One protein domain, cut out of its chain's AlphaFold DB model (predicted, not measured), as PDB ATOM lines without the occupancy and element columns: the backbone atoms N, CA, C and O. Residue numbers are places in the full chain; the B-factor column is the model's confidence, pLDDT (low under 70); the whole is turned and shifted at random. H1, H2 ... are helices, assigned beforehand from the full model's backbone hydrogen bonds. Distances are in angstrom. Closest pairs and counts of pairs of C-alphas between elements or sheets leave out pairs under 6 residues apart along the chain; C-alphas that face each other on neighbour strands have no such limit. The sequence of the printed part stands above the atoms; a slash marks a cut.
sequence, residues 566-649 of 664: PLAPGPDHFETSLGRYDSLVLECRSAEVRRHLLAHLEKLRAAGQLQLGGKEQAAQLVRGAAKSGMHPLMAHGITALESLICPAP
ATOM      1  N   PRO A 566     152.818 158.416 144.327       89.25
ATOM      2  CA  PRO A 566     152.735 158.988 142.983       89.25
ATOM      3  C   PRO A 566     153.019 160.502 142.921       89.25
ATOM      4  O   PRO A 566     153.040 161.060 141.817       89.25
ATOM      5  N   LEU A 567     153.220 161.174 144.062       89.25
ATOM      6  CA  LEU A 567     153.738 162.547 144.145       89.25
ATOM      7  C   LEU A 567     155.256 162.605 144.371       89.25
ATOM      8  O   LEU A 567     155.829 163.692 144.260       89.25
ATOM      9  N   ALA A 568     155.917 161.471 144.624       85.38
ATOM     10  CA  ALA A 568     157.373 161.409 144.640       85.38
ATOM     11  C   ALA A 568     157.929 161.897 143.286       85.38
ATOM     12  O   ALA A 568     157.375 161.546 142.234       85.38
ATOM     13  N   PRO A 569     159.001 162.712 143.274       80.31
ATOM     14  CA  PRO A 569     159.580 163.207 142.032       80.31
ATOM     15  C   PRO A 569     160.078 162.036 141.179       80.31
ATOM     16  O   PRO A 569     160.702 161.103 141.689       80.31
ATOM     17  N   GLY A 570     159.807 162.089 139.871       75.56
ATOM     18  CA  GLY A 570     160.353 161.112 138.931       75.56
ATOM     19  C   GLY A 570     161.885 161.131 138.977       75.56
ATOM     20  O   GLY A 570     162.461 162.216 139.033       75.56
ATOM     21  N   PRO A 571     162.569 159.976 138.967       68.81
ATOM     22  CA  PRO A 571     164.015 159.923 139.207       68.81
ATOM     23  C   PRO A 571     164.870 160.485 138.055       68.81
ATOM     24  O   PRO A 571     166.044 160.784 138.263       68.81
ATOM     25  N   ASP A 572     164.271 160.722 136.883       64.19
ATOM     26  CA  ASP A 572     164.839 161.543 135.802       64.19
ATOM     27  C   ASP A 572     164.989 163.029 136.190       64.19
ATOM     28  O   ASP A 572     165.830 163.736 135.633       64.19
ATOM     29  N   HIS A 573     164.187 163.526 137.143       61.44
ATOM     30  CA  HIS A 573     164.109 164.945 137.514       61.44
ATOM     31  C   HIS A 573     165.198 165.365 138.511       61.44
ATOM     32  O   HIS A 573     164.924 165.971 139.548       61.44
ATOM     33  N   PHE A 574     166.457 165.116 138.147       48.19
ATOM     34  CA  PHE A 574     167.555 165.975 138.597       48.19
ATOM     35  C   PHE A 574     167.285 167.397 138.100       48.19
ATOM     36  O   PHE A 574     167.242 167.598 136.889       48.19
ATOM     37  N   GLU A 575     167.098 168.336 139.037       48.38
ATOM     38  CA  GLU A 575     166.815 169.772 138.851       48.38
ATOM     39  C   GLU A 575     166.886 170.265 137.395       48.38
ATOM     40  O   GLU A 575     167.860 170.888 136.960       48.38
ATOM     41  N   THR A 576     165.816 170.034 136.622       47.53
ATOM     42  CA  THR A 576     165.663 170.759 135.362       47.53
ATOM     43  C   THR A 576     165.601 172.238 135.729       47.53
ATOM     44  O   THR A 576     164.860 172.627 136.634       47.53
ATOM     45  N   SER A 577     166.391 173.082 135.061       46.34
ATOM     46  CA  SER A 577     166.699 174.463 135.490       46.34
ATOM     47  C   SER A 577     165.511 175.445 135.486       46.34
ATOM     48  O   SER A 577     165.683 176.650 135.648       46.34
ATOM     49  N   LEU A 578     164.296 174.920 135.320       54.03
ATOM     50  CA  LEU A 578     163.002 175.579 135.453       54.03
ATOM     51  C   LEU A 578     162.303 175.269 136.794       54.03
ATOM     52  O   LEU A 578     161.176 175.725 136.988       54.03
ATOM     53  N   GLY A 579     162.916 174.471 137.681       59.06
ATOM     54  CA  GLY A 579     162.348 174.090 138.983       59.06
ATOM     55  C   GLY A 579     161.082 173.235 138.872       59.06
ATOM     56  O   GLY A 579     160.173 173.360 139.690       59.06
ATOM     57  N   ARG A 580     160.958 172.423 137.814       60.81
ATOM     58  CA  ARG A 580     159.749 171.631 137.547       60.81
ATOM     59  C   ARG A 580     159.979 170.157 137.833       60.81
ATOM     60  O   ARG A 580     160.362 169.401 136.948       60.81
ATOM     61  N   TYR A 581     159.650 169.759 139.055       66.62
ATOM     62  CA  TYR A 581     159.294 168.377 139.343       66.62
ATOM     63  C   TYR A 581     157.939 168.089 138.686       66.62
ATOM     64  O   TYR A 581     156.903 168.565 139.166       66.62
ATOM     65  N   ASP A 582     157.931 167.340 137.586       75.19
ATOM     66  CA  ASP A 582     156.706 166.730 137.071       75.19
ATOM     67  C   ASP A 582     156.513 165.375 137.779       75.19
ATOM     68  O   ASP A 582     157.395 164.518 137.789       75.19
ATOM     69  N   SER A 583     155.374 165.206 138.456       85.06
ATOM     70  CA  SER A 583     155.021 163.968 139.163       85.06
ATOM     71  C   SER A 583     154.269 163.000 138.252       85.06
ATOM     72  O   SER A 583     153.751 163.389 137.199       85.06
ATOM     73  N   LEU A 584     154.158 161.728 138.650       83.88
ATOM     74  CA  LEU A 584     153.560 160.679 137.814       83.88
ATOM     75  C   LEU A 584     152.126 161.049 137.388       83.88
ATOM     76  O   LEU A 584     151.724 160.853 136.241       83.88
ATOM     77  N   VAL A 585     151.386 161.704 138.288       87.44
ATOM     78  CA  VAL A 585     150.030 162.228 138.060       87.44
ATOM     79  C   VAL A 585     149.970 163.287 136.942       87.44
ATOM     80  O   VAL A 585     148.921 163.468 136.318       87.44
ATOM     81  N   LEU A 586     151.068 163.982 136.628       84.81
ATOM     82  CA  LEU A 586     151.163 164.911 135.493       84.81
ATOM     83  C   LEU A 586     151.578 164.223 134.190       84.81
ATOM     84  O   LEU A 586     151.106 164.641 133.122       84.81
ATOM     85  N   GLU A 587     152.402 163.182 134.282       87.69
ATOM     86  CA  GLU A 587     153.062 162.533 133.146       87.69
ATOM     87  C   GLU A 587     152.325 161.328 132.551       87.69
ATOM     88  O   GLU A 587     152.395 161.134 131.334       87.69
ATOM     89  N   CYS A 588     151.602 160.539 133.356       88.06
ATOM     90  CA  CYS A 588     150.867 159.366 132.870       88.06
ATOM     91  C   CYS A 588     149.976 159.721 131.678       88.06
ATOM     92  O   CYS A 588     149.159 160.644 131.750       88.06
ATOM     93  N   ARG A 589     150.123 158.984 130.572       89.00
ATOM     94  CA  ARG A 589     149.352 159.235 129.345       89.00
ATOM     95  C   ARG A 589     147.906 158.757 129.471       89.00
ATOM     96  O   ARG A 589     147.006 159.453 129.010       89.00
ATOM     97  N   SER A 590     147.676 157.626 130.141       91.94
ATOM     98  CA  SER A 590     146.326 157.130 130.422       91.94
ATOM     99  C   SER A 590     145.588 158.035 131.416       91.94
ATOM    100  O   SER A 590     146.058 158.299 132.527       91.94
ATOM    101  N   ALA A 591     144.391 158.481 131.026       89.69
ATOM    102  CA  ALA A 591     143.483 159.209 131.905       89.69
ATOM    103  C   ALA A 591     142.942 158.323 133.041       89.69
ATOM    104  O   ALA A 591     142.683 158.830 134.131       89.69
ATOM    105  N   GLU A 592     142.812 157.011 132.824       92.25
ATOM    106  CA  GLU A 592     142.331 156.072 133.843       92.25
ATOM    107  C   GLU A 592     143.380 155.812 134.922       92.25
ATOM    108  O   GLU A 592     143.038 155.819 136.104       92.25
ATOM    109  N   VAL A 593     144.658 155.693 134.536       92.75
ATOM    110  CA  VAL A 593     145.787 155.671 135.486       92.75
ATOM    111  C   VAL A 593     145.788 156.963 136.298       92.75
ATOM    112  O   VAL A 593     145.810 156.924 137.527       92.75
ATOM    113  N   ARG A 594     145.653 158.120 135.630       92.81
ATOM    114  CA  ARG A 594     145.592 159.425 136.306       92.81
ATOM    115  C   ARG A 594     144.449 159.496 137.327       92.81
ATOM    116  O   ARG A 594     144.670 159.992 138.427       92.81
ATOM    117  N   ARG A 595     143.257 158.979 136.995       91.12
ATOM    118  CA  ARG A 595     142.097 158.914 137.908       91.12
ATOM    119  C   ARG A 595     142.339 157.993 139.104       91.12
ATOM    120  O   ARG A 595     142.035 158.398 140.220       91.12
ATOM    121  N   HIS A 596     142.921 156.811 138.907       93.69
ATOM    122  CA  HIS A 596     143.215 155.882 140.006       93.69
ATOM    123  C   HIS A 596     144.280 156.431 140.964       93.69
ATOM    124  O   HIS A 596     144.087 156.384 142.178       93.69
ATOM    125  N   LEU A 597     145.355 157.031 140.439       93.88
ATOM    126  CA  LEU A 597     146.368 157.708 141.259       93.88
ATOM    127  C   LEU A 597     145.768 158.869 142.069       93.88
ATOM    128  O   LEU A 597     146.045 159.005 143.258       93.88
ATOM    129  N   LEU A 598     144.907 159.679 141.446       92.56
ATOM    130  CA  LEU A 598     144.207 160.782 142.108       92.56
ATOM    131  C   LEU A 598     143.236 160.296 143.195       92.56
ATOM    132  O   LEU A 598     143.280 160.806 144.310       92.56
ATOM    133  N   ALA A 599     142.420 159.277 142.912       92.88
ATOM    134  CA  ALA A 599     141.514 158.677 143.891       92.88
ATOM    135  C   ALA A 599     142.265 157.990 145.049       92.88
ATOM    136  O   ALA A 599     141.777 157.962 146.178       92.88
ATOM    137  N   HIS A 600     143.470 157.462 144.810       94.00
ATOM    138  CA  HIS A 600     144.328 156.959 145.882       94.00
ATOM    139  C   HIS A 600     144.899 158.095 146.743       94.00
ATOM    140  O   HIS A 600     144.834 158.011 147.967       94.00
ATOM    141  N   LEU A 601     145.375 159.190 146.140       91.94
ATOM    142  CA  LEU A 601     145.796 160.385 146.885       91.94
ATOM    143  C   LEU A 601     144.643 160.995 147.701       91.94
ATOM    144  O   LEU A 601     144.861 161.464 148.816       91.94
ATOM    145  N   GLU A 602     143.412 160.932 147.194       91.38
ATOM    146  CA  GLU A 602     142.204 161.322 147.929       91.38
ATOM    147  C   GLU A 602     141.950 160.415 149.143       91.38
ATOM    148  O   GLU A 602     141.733 160.925 150.243       91.38
ATOM    149  N   LYS A 603     142.085 159.088 148.988       93.19
ATOM    150  CA  LYS A 603     142.022 158.116 150.098       93.19
ATOM    151  C   LYS A 603     143.124 158.360 151.145       93.19
ATOM    152  O   LYS A 603     142.812 158.427 152.331       93.19
ATOM    153  N   LEU A 604     144.380 158.563 150.732       91.69
ATOM    154  CA  LEU A 604     145.493 158.884 151.645       91.69
ATOM    155  C   LEU A 604     145.275 160.216 152.383       91.69
ATOM    156  O   LEU A 604     145.616 160.338 153.559       91.69
ATOM    157  N   ARG A 605     144.690 161.221 151.717       88.12
ATOM    158  CA  ARG A 605     144.337 162.511 152.330       88.12
ATOM    159  C   ARG A 605     143.187 162.374 153.327       88.12
ATOM    160  O   ARG A 605     143.276 162.938 154.413       88.12
ATOM    161  N   ALA A 606     142.148 161.608 152.996       90.19
ATOM    162  CA  ALA A 606     141.037 161.312 153.903       90.19
ATOM    163  C   ALA A 606     141.495 160.522 155.146       90.19
ATOM    164  O   ALA A 606     140.999 160.762 156.242       90.19
ATOM    165  N   ALA A 607     142.496 159.649 154.995       93.19
ATOM    166  CA  ALA A 607     143.159 158.947 156.096       93.19
ATOM    167  C   ALA A 607     144.156 159.816 156.898       93.19
ATOM    168  O   ALA A 607     144.811 159.308 157.808       93.19
ATOM    169  N   GLY A 608     144.334 161.100 156.555       91.38
ATOM    170  CA  GLY A 608     145.295 162.006 157.201       91.38
ATOM    171  C   GLY A 608     146.774 161.706 156.909       91.38
ATOM    172  O   GLY A 608     147.652 162.363 157.468       91.38
ATOM    173  N   GLN A 609     147.061 160.739 156.034       90.00
ATOM    174  CA  GLN A 609     148.414 160.287 155.696       90.00
ATOM    175  C   GLN A 609     149.092 161.211 154.673       90.00
ATOM    176  O   GLN A 609     150.300 161.431 154.745       90.00
ATOM    177  N   LEU A 610     148.324 161.793 153.740       87.06
ATOM    178  CA  LEU A 610     148.856 162.715 152.734       87.06
ATOM    179  C   LEU A 610     148.874 164.167 153.232       87.06
ATOM    180  O   LEU A 610     147.896 164.904 153.083       87.06
ATOM    181  N   GLN A 611     150.020 164.609 153.750       80.88
ATOM    182  CA  GLN A 611     150.292 166.031 153.969       80.88
ATOM    183  C   GLN A 611     150.881 166.654 152.693       80.88
ATOM    184  O   GLN A 611     152.004 166.347 152.304       80.88
ATOM    185  N   LEU A 612     150.129 167.555 152.048       79.88
ATOM    186  CA  LEU A 612     150.598 168.356 150.908       79.88
ATOM    187  C   LEU A 612     151.544 169.466 151.402       79.88
ATOM    188  O   LEU A 612     151.163 170.633 151.484       79.88
ATOM    189  N   GLY A 613     152.765 169.088 151.784       72.56
ATOM    190  CA  GLY A 613     153.731 169.972 152.447       72.56
ATOM    191  C   GLY A 613     154.296 171.095 151.569       72.56
ATOM    192  O   GLY A 613     154.836 172.063 152.099       72.56
ATOM    193  N   GLY A 614     154.172 170.992 150.241       81.56
ATOM    194  CA  GLY A 614     154.688 171.984 149.292       81.56
ATOM    195  C   GLY A 614     153.626 172.596 148.376       81.56
ATOM    196  O   GLY A 614     152.760 171.900 147.844       81.56
ATOM    197  N   LYS A 615     153.773 173.899 148.077       82.50
ATOM    198  CA  LYS A 615     153.000 174.600 147.025       82.50
ATOM    199  C   LYS A 615     153.083 173.880 145.679       82.50
ATOM    200  O   LYS A 615     152.107 173.838 144.938       82.50
ATOM    201  N   GLU A 616     154.234 173.288 145.382       79.56
ATOM    202  CA  GLU A 616     154.474 172.531 144.156       79.56
ATOM    203  C   GLU A 616     153.654 171.239 144.102       79.56
ATOM    204  O   GLU A 616     153.010 171.000 143.087       79.56
ATOM    205  N   GLN A 617     153.575 170.470 145.196       80.19
ATOM    206  CA  GLN A 617     152.726 169.272 145.289       80.19
ATOM    207  C   GLN A 617     151.240 169.625 145.126       80.19
ATOM    208  O   GLN A 617     150.526 168.966 144.372       80.19
ATOM    209  N   ALA A 618     150.771 170.708 145.757       82.69
ATOM    210  CA  ALA A 618     149.403 171.190 145.566       82.69
ATOM    211  C   ALA A 618     149.152 171.644 144.109       82.69
ATOM    212  O   ALA A 618     148.147 171.273 143.501       82.69
ATOM    213  N   ALA A 619     150.099 172.358 143.489       84.56
ATOM    214  CA  ALA A 619     150.019 172.759 142.081       84.56
ATOM    215  C   ALA A 619     150.155 171.587 141.091       84.56
ATOM    216  O   ALA A 619     149.625 171.664 139.980       84.56
ATOM    217  N   GLN A 620     150.865 170.514 141.442       81.31
ATOM    218  CA  GLN A 620     150.865 169.250 140.702       81.31
ATOM    219  C   GLN A 620     149.495 168.573 140.817       81.31
ATOM    220  O   GLN A 620     148.942 168.186 139.791       81.31
ATOM    221  N   LEU A 621     148.910 168.500 142.019       81.06
ATOM    222  CA  LEU A 621     147.586 167.908 142.241       81.06
ATOM    223  C   LEU A 621     146.509 168.616 141.403       81.06
ATOM    224  O   LEU A 621     145.791 167.946 140.664       81.06
ATOM    225  N   VAL A 622     146.452 169.957 141.424       85.25
ATOM    226  CA  VAL A 622     145.505 170.734 140.593       85.25
ATOM    227  C   VAL A 622     145.718 170.471 139.103       85.25
ATOM    228  O   VAL A 622     144.759 170.190 138.387       85.25
ATOM    229  N   ARG A 623     146.967 170.524 138.616       83.75
ATOM    230  CA  ARG A 623     147.271 170.288 137.190       83.75
ATOM    231  C   ARG A 623     147.021 168.832 136.770       83.75
ATOM    232  O   ARG A 623     146.670 168.591 135.616       83.75
ATOM    233  N   GLY A 624     147.155 167.873 137.683       78.69
ATOM    234  CA  GLY A 624     146.822 166.464 137.476       78.69
ATOM    235  C   GLY A 624     145.314 166.233 137.418       78.69
ATOM    236  O   GLY A 624     144.830 165.592 136.487       78.69
ATOM    237  N   ALA A 625     144.570 166.816 138.359       81.25
ATOM    238  CA  ALA A 625     143.112 166.766 138.417       81.25
ATOM    239  C   ALA A 625     142.453 167.459 137.208       81.25
ATOM    240  O   ALA A 625     141.532 166.909 136.604       81.25
ATOM    241  N   ALA A 626     142.991 168.602 136.770       84.31
ATOM    242  CA  ALA A 626     142.574 169.263 135.532       84.31
ATOM    243  C   ALA A 626     142.784 168.367 134.297       84.31
ATOM    244  O   ALA A 626     141.891 168.246 133.461       84.31
ATOM    245  N   LYS A 627     143.926 167.669 134.205       82.19
ATOM    246  CA  LYS A 627     144.216 166.710 133.119       82.19
ATOM    247  C   LYS A 627     143.393 165.405 133.174       82.19
ATOM    248  O   LYS A 627     143.432 164.654 132.202       82.19
ATOM    249  N   SER A 628     142.703 165.080 134.273       78.31
ATOM    250  CA  SER A 628     141.837 163.884 134.389       78.31
ATOM    251  C   SER A 628     140.333 164.185 134.328       78.31
ATOM    252  O   SER A 628     139.532 163.249 134.203       78.31
ATOM    253  N   GLY A 629     139.956 165.466 134.434       83.00
ATOM    254  CA  GLY A 629     138.571 165.927 134.571       83.00
ATOM    255  C   GLY A 629     138.015 165.839 136.001       83.00
ATOM    256  O   GLY A 629     136.809 165.963 136.195       83.00
ATOM    257  N   MET A 630     138.856 165.603 137.016       77.25
ATOM    258  CA  MET A 630     138.413 165.424 138.406       77.25
ATOM    259  C   MET A 630     138.245 166.760 139.145       77.25
ATOM    260  O   MET A 630     139.110 167.186 139.913       77.25
ATOM    261  N   HIS A 631     137.085 167.395 138.963       76.25
ATOM    262  CA  HIS A 631     136.711 168.637 139.653       76.25
ATOM    263  C   HIS A 631     136.888 168.639 141.193       76.25
ATOM    264  O   HIS A 631     137.390 169.647 141.696       76.25
ATOM    265  N   PRO A 632     136.561 167.574 141.963       75.25
ATOM    266  CA  PRO A 632     136.718 167.593 143.425       75.25
ATOM    267  C   PRO A 632     138.168 167.825 143.874       75.25
ATOM    268  O   PRO A 632     138.445 168.669 144.728       75.25
ATOM    269  N   LEU A 633     139.121 167.149 143.226       69.31
ATOM    270  CA  LEU A 633     140.547 167.286 143.528       69.31
ATOM    271  C   LEU A 633     141.168 168.560 142.943       69.31
ATOM    272  O   LEU A 633     142.139 169.060 143.511       69.31
ATOM    273  N   MET A 634     140.584 169.145 141.888       78.31
ATOM    274  CA  MET A 634     140.911 170.525 141.509       78.31
ATOM    275  C   MET A 634     140.531 171.495 142.628       78.31
ATOM    276  O   MET A 634     141.395 172.237 143.084       78.31
ATOM    277  N   ALA A 635     139.282 171.459 143.105       77.56
ATOM    278  CA  ALA A 635     138.812 172.346 144.170       77.56
ATOM    279  C   ALA A 635     139.664 172.197 145.441       77.56
ATOM    280  O   ALA A 635     140.167 173.183 145.971       77.56
ATOM    281  N   HIS A 636     139.931 170.964 145.879       74.62
ATOM    282  CA  HIS A 636     140.780 170.711 147.045       74.62
ATOM    283  C   HIS A 636     142.247 171.118 146.867       74.62
ATOM    284  O   HIS A 636     142.853 171.617 147.816       74.62
ATOM    285  N   GLY A 637     142.826 170.927 145.679       74.25
ATOM    286  CA  GLY A 637     144.178 171.398 145.383       74.25
ATOM    287  C   GLY A 637     144.265 172.928 145.317       74.25
ATOM    288  O   GLY A 637     145.276 173.493 145.728       74.25
ATOM    289  N   ILE A 638     143.195 173.597 144.868       79.38
ATOM    290  CA  ILE A 638     143.058 175.059 144.905       79.38
ATOM    291  C   ILE A 638     142.988 175.531 146.361       79.38
ATOM    292  O   ILE A 638     143.830 176.331 146.748       79.38
ATOM    293  N   THR A 639     142.126 174.958 147.210       77.50
ATOM    294  CA  THR A 639     142.066 175.316 148.644       77.50
ATOM    295  C   THR A 639     143.393 175.066 149.377       77.50
ATOM    296  O   THR A 639     143.768 175.822 150.274       77.50
ATOM    297  N   ALA A 640     144.140 174.022 148.999       72.81
ATOM    298  CA  ALA A 640     145.481 173.772 149.532       72.81
ATOM    299  C   ALA A 640     146.506 174.818 149.052       72.81
ATOM    300  O   ALA A 640     147.332 175.276 149.836       72.81
ATOM    301  N   LEU A 641     146.450 175.239 147.784       75.62
ATOM    302  CA  LEU A 641     147.259 176.358 147.291       75.62
ATOM    303  C   LEU A 641     146.895 177.670 147.991       75.62
ATOM    304  O   LEU A 641     147.794 178.391 148.413       75.62
ATOM    305  N   GLU A 642     145.608 177.963 148.150       79.19
ATOM    306  CA  GLU A 642     145.102 179.156 148.829       79.19
ATOM    307  C   GLU A 642     145.583 179.220 150.281       79.19
ATOM    308  O   GLU A 642     146.111 180.253 150.680       79.19
ATOM    309  N   SER A 643     145.521 178.125 151.047       76.19
ATOM    310  CA  SER A 643     146.018 178.110 152.434       76.19
ATOM    311  C   SER A 643     147.543 178.267 152.550       76.19
ATOM    312  O   SER A 643     148.034 178.789 153.553       76.19
ATOM    313  N   LEU A 644     148.298 177.873 151.519       70.62
ATOM    314  CA  LEU A 644     149.753 178.051 151.444       70.62
ATOM    315  C   LEU A 644     150.162 179.438 150.908       70.62
ATOM    316  O   LEU A 644     151.250 179.934 151.224       70.62
ATOM    317  N   ILE A 645     149.353 180.058 150.044       74.31
ATOM    318  CA  ILE A 645     149.593 181.393 149.466       74.31
ATOM    319  C   ILE A 645     149.122 182.486 150.432       74.31
ATOM    320  O   ILE A 645     149.864 183.433 150.681       74.31
ATOM    321  N   CYS A 646     147.938 182.302 151.010       60.03
ATOM    322  CA  CYS A 646     147.279 183.173 151.972       60.03
ATOM    323  C   CYS A 646     147.169 182.447 153.329       60.03
ATOM    324  O   CYS A 646     146.081 181.995 153.695       60.03
ATOM    325  N   PRO A 647     148.273 182.317 154.096       55.62
ATOM    326  CA  PRO A 647     148.202 181.773 155.449       55.62
ATOM    327  C   PRO A 647     147.223 182.612 156.277       55.62
ATOM    328  O   PRO A 647     147.286 183.843 156.262       55.62
ATOM    329  N   ALA A 648     146.304 181.941 156.981       48.94
ATOM    330  CA  ALA A 648     145.180 182.596 157.646       48.94
ATOM    331  C   ALA A 648     145.647 183.768 158.541       48.94
ATOM    332  O   ALA A 648     146.629 183.612 159.276       48.94
ATOM    333  N   PRO A 649     144.951 184.926 158.535       48.00
ATOM    334  CA  PRO A 649     145.480 186.195 159.056       48.00
ATOM    335  C   PRO A 649     145.799 186.225 160.565       48.00
ATOM    336  O   PRO A 649     146.386 187.192 161.039       48.00
TER     337      PRO A 649
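What this domain is: This is residues 566 to 649 of the 664 residues of an uncharacterized protein of Chlorella sorokiniana (UniProt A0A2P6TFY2). The longest helix, H2, makes a V with H3, the two meeting where H2 begins and H3 ends, while H4 folds back side by side with H3. Short H1 packs on both H2 and H3, and residues 603 to 608, of which 603 to 606 belong to H2, stick out. The printed part has 84 residues with four named helices, in the order H1, H2, H3, H4, and no named strand; the class is all helix. It is compact, with a radius of gyration of the C-alphas of 12.7 A and spans of 39 by 31 by 22 A.

Where its parts are: H2, residues 591 to 606, runs 22.2 A from C-alpha 591 at (143.483, 159.209, 131.905). H3, residues 615 to 628, runs 20.0 A. H4, residues 631 to 645, runs 20.6 A and ends with C-alpha 645 at (149.593, 181.393, 149.466). H1, residues 584 to 587, begins with C-alpha 584 at (153.560, 160.679, 137.814).

How they stand to each other: H3 is the hub, touching three helices. H2 touches H3 with residues 591 to 598 alone, a helical hairpin at a steep tilt of 45 degrees, opposite ways; the closest C-alphas, of Ala 591 and Ser 628, are 5.5 A apart. H3 and H4 form another helical hairpin and touch at a shallow tilt of 17 degrees, opposite ways, with the C-alphas of Val 622 and Met 634 closest at 4.7 A. H1 touches H3, the closest C-alphas being Leu 586 and Gly 624 at 5.0 A. H1 and H4 are apart. In H2, H3 and H4 every O i to N i+4 pair is within hydrogen-bond range; H1 is too short for such a pair.

The domain as a whole: The farthest C-alphas, of Ser 590 and Pro 649, are 40.8 A apart. The printed part has no cut. Residues 566 to 583 hold no named element. The pLDDT is under 70 at residues 571 to 581, 633 and 646 to 649.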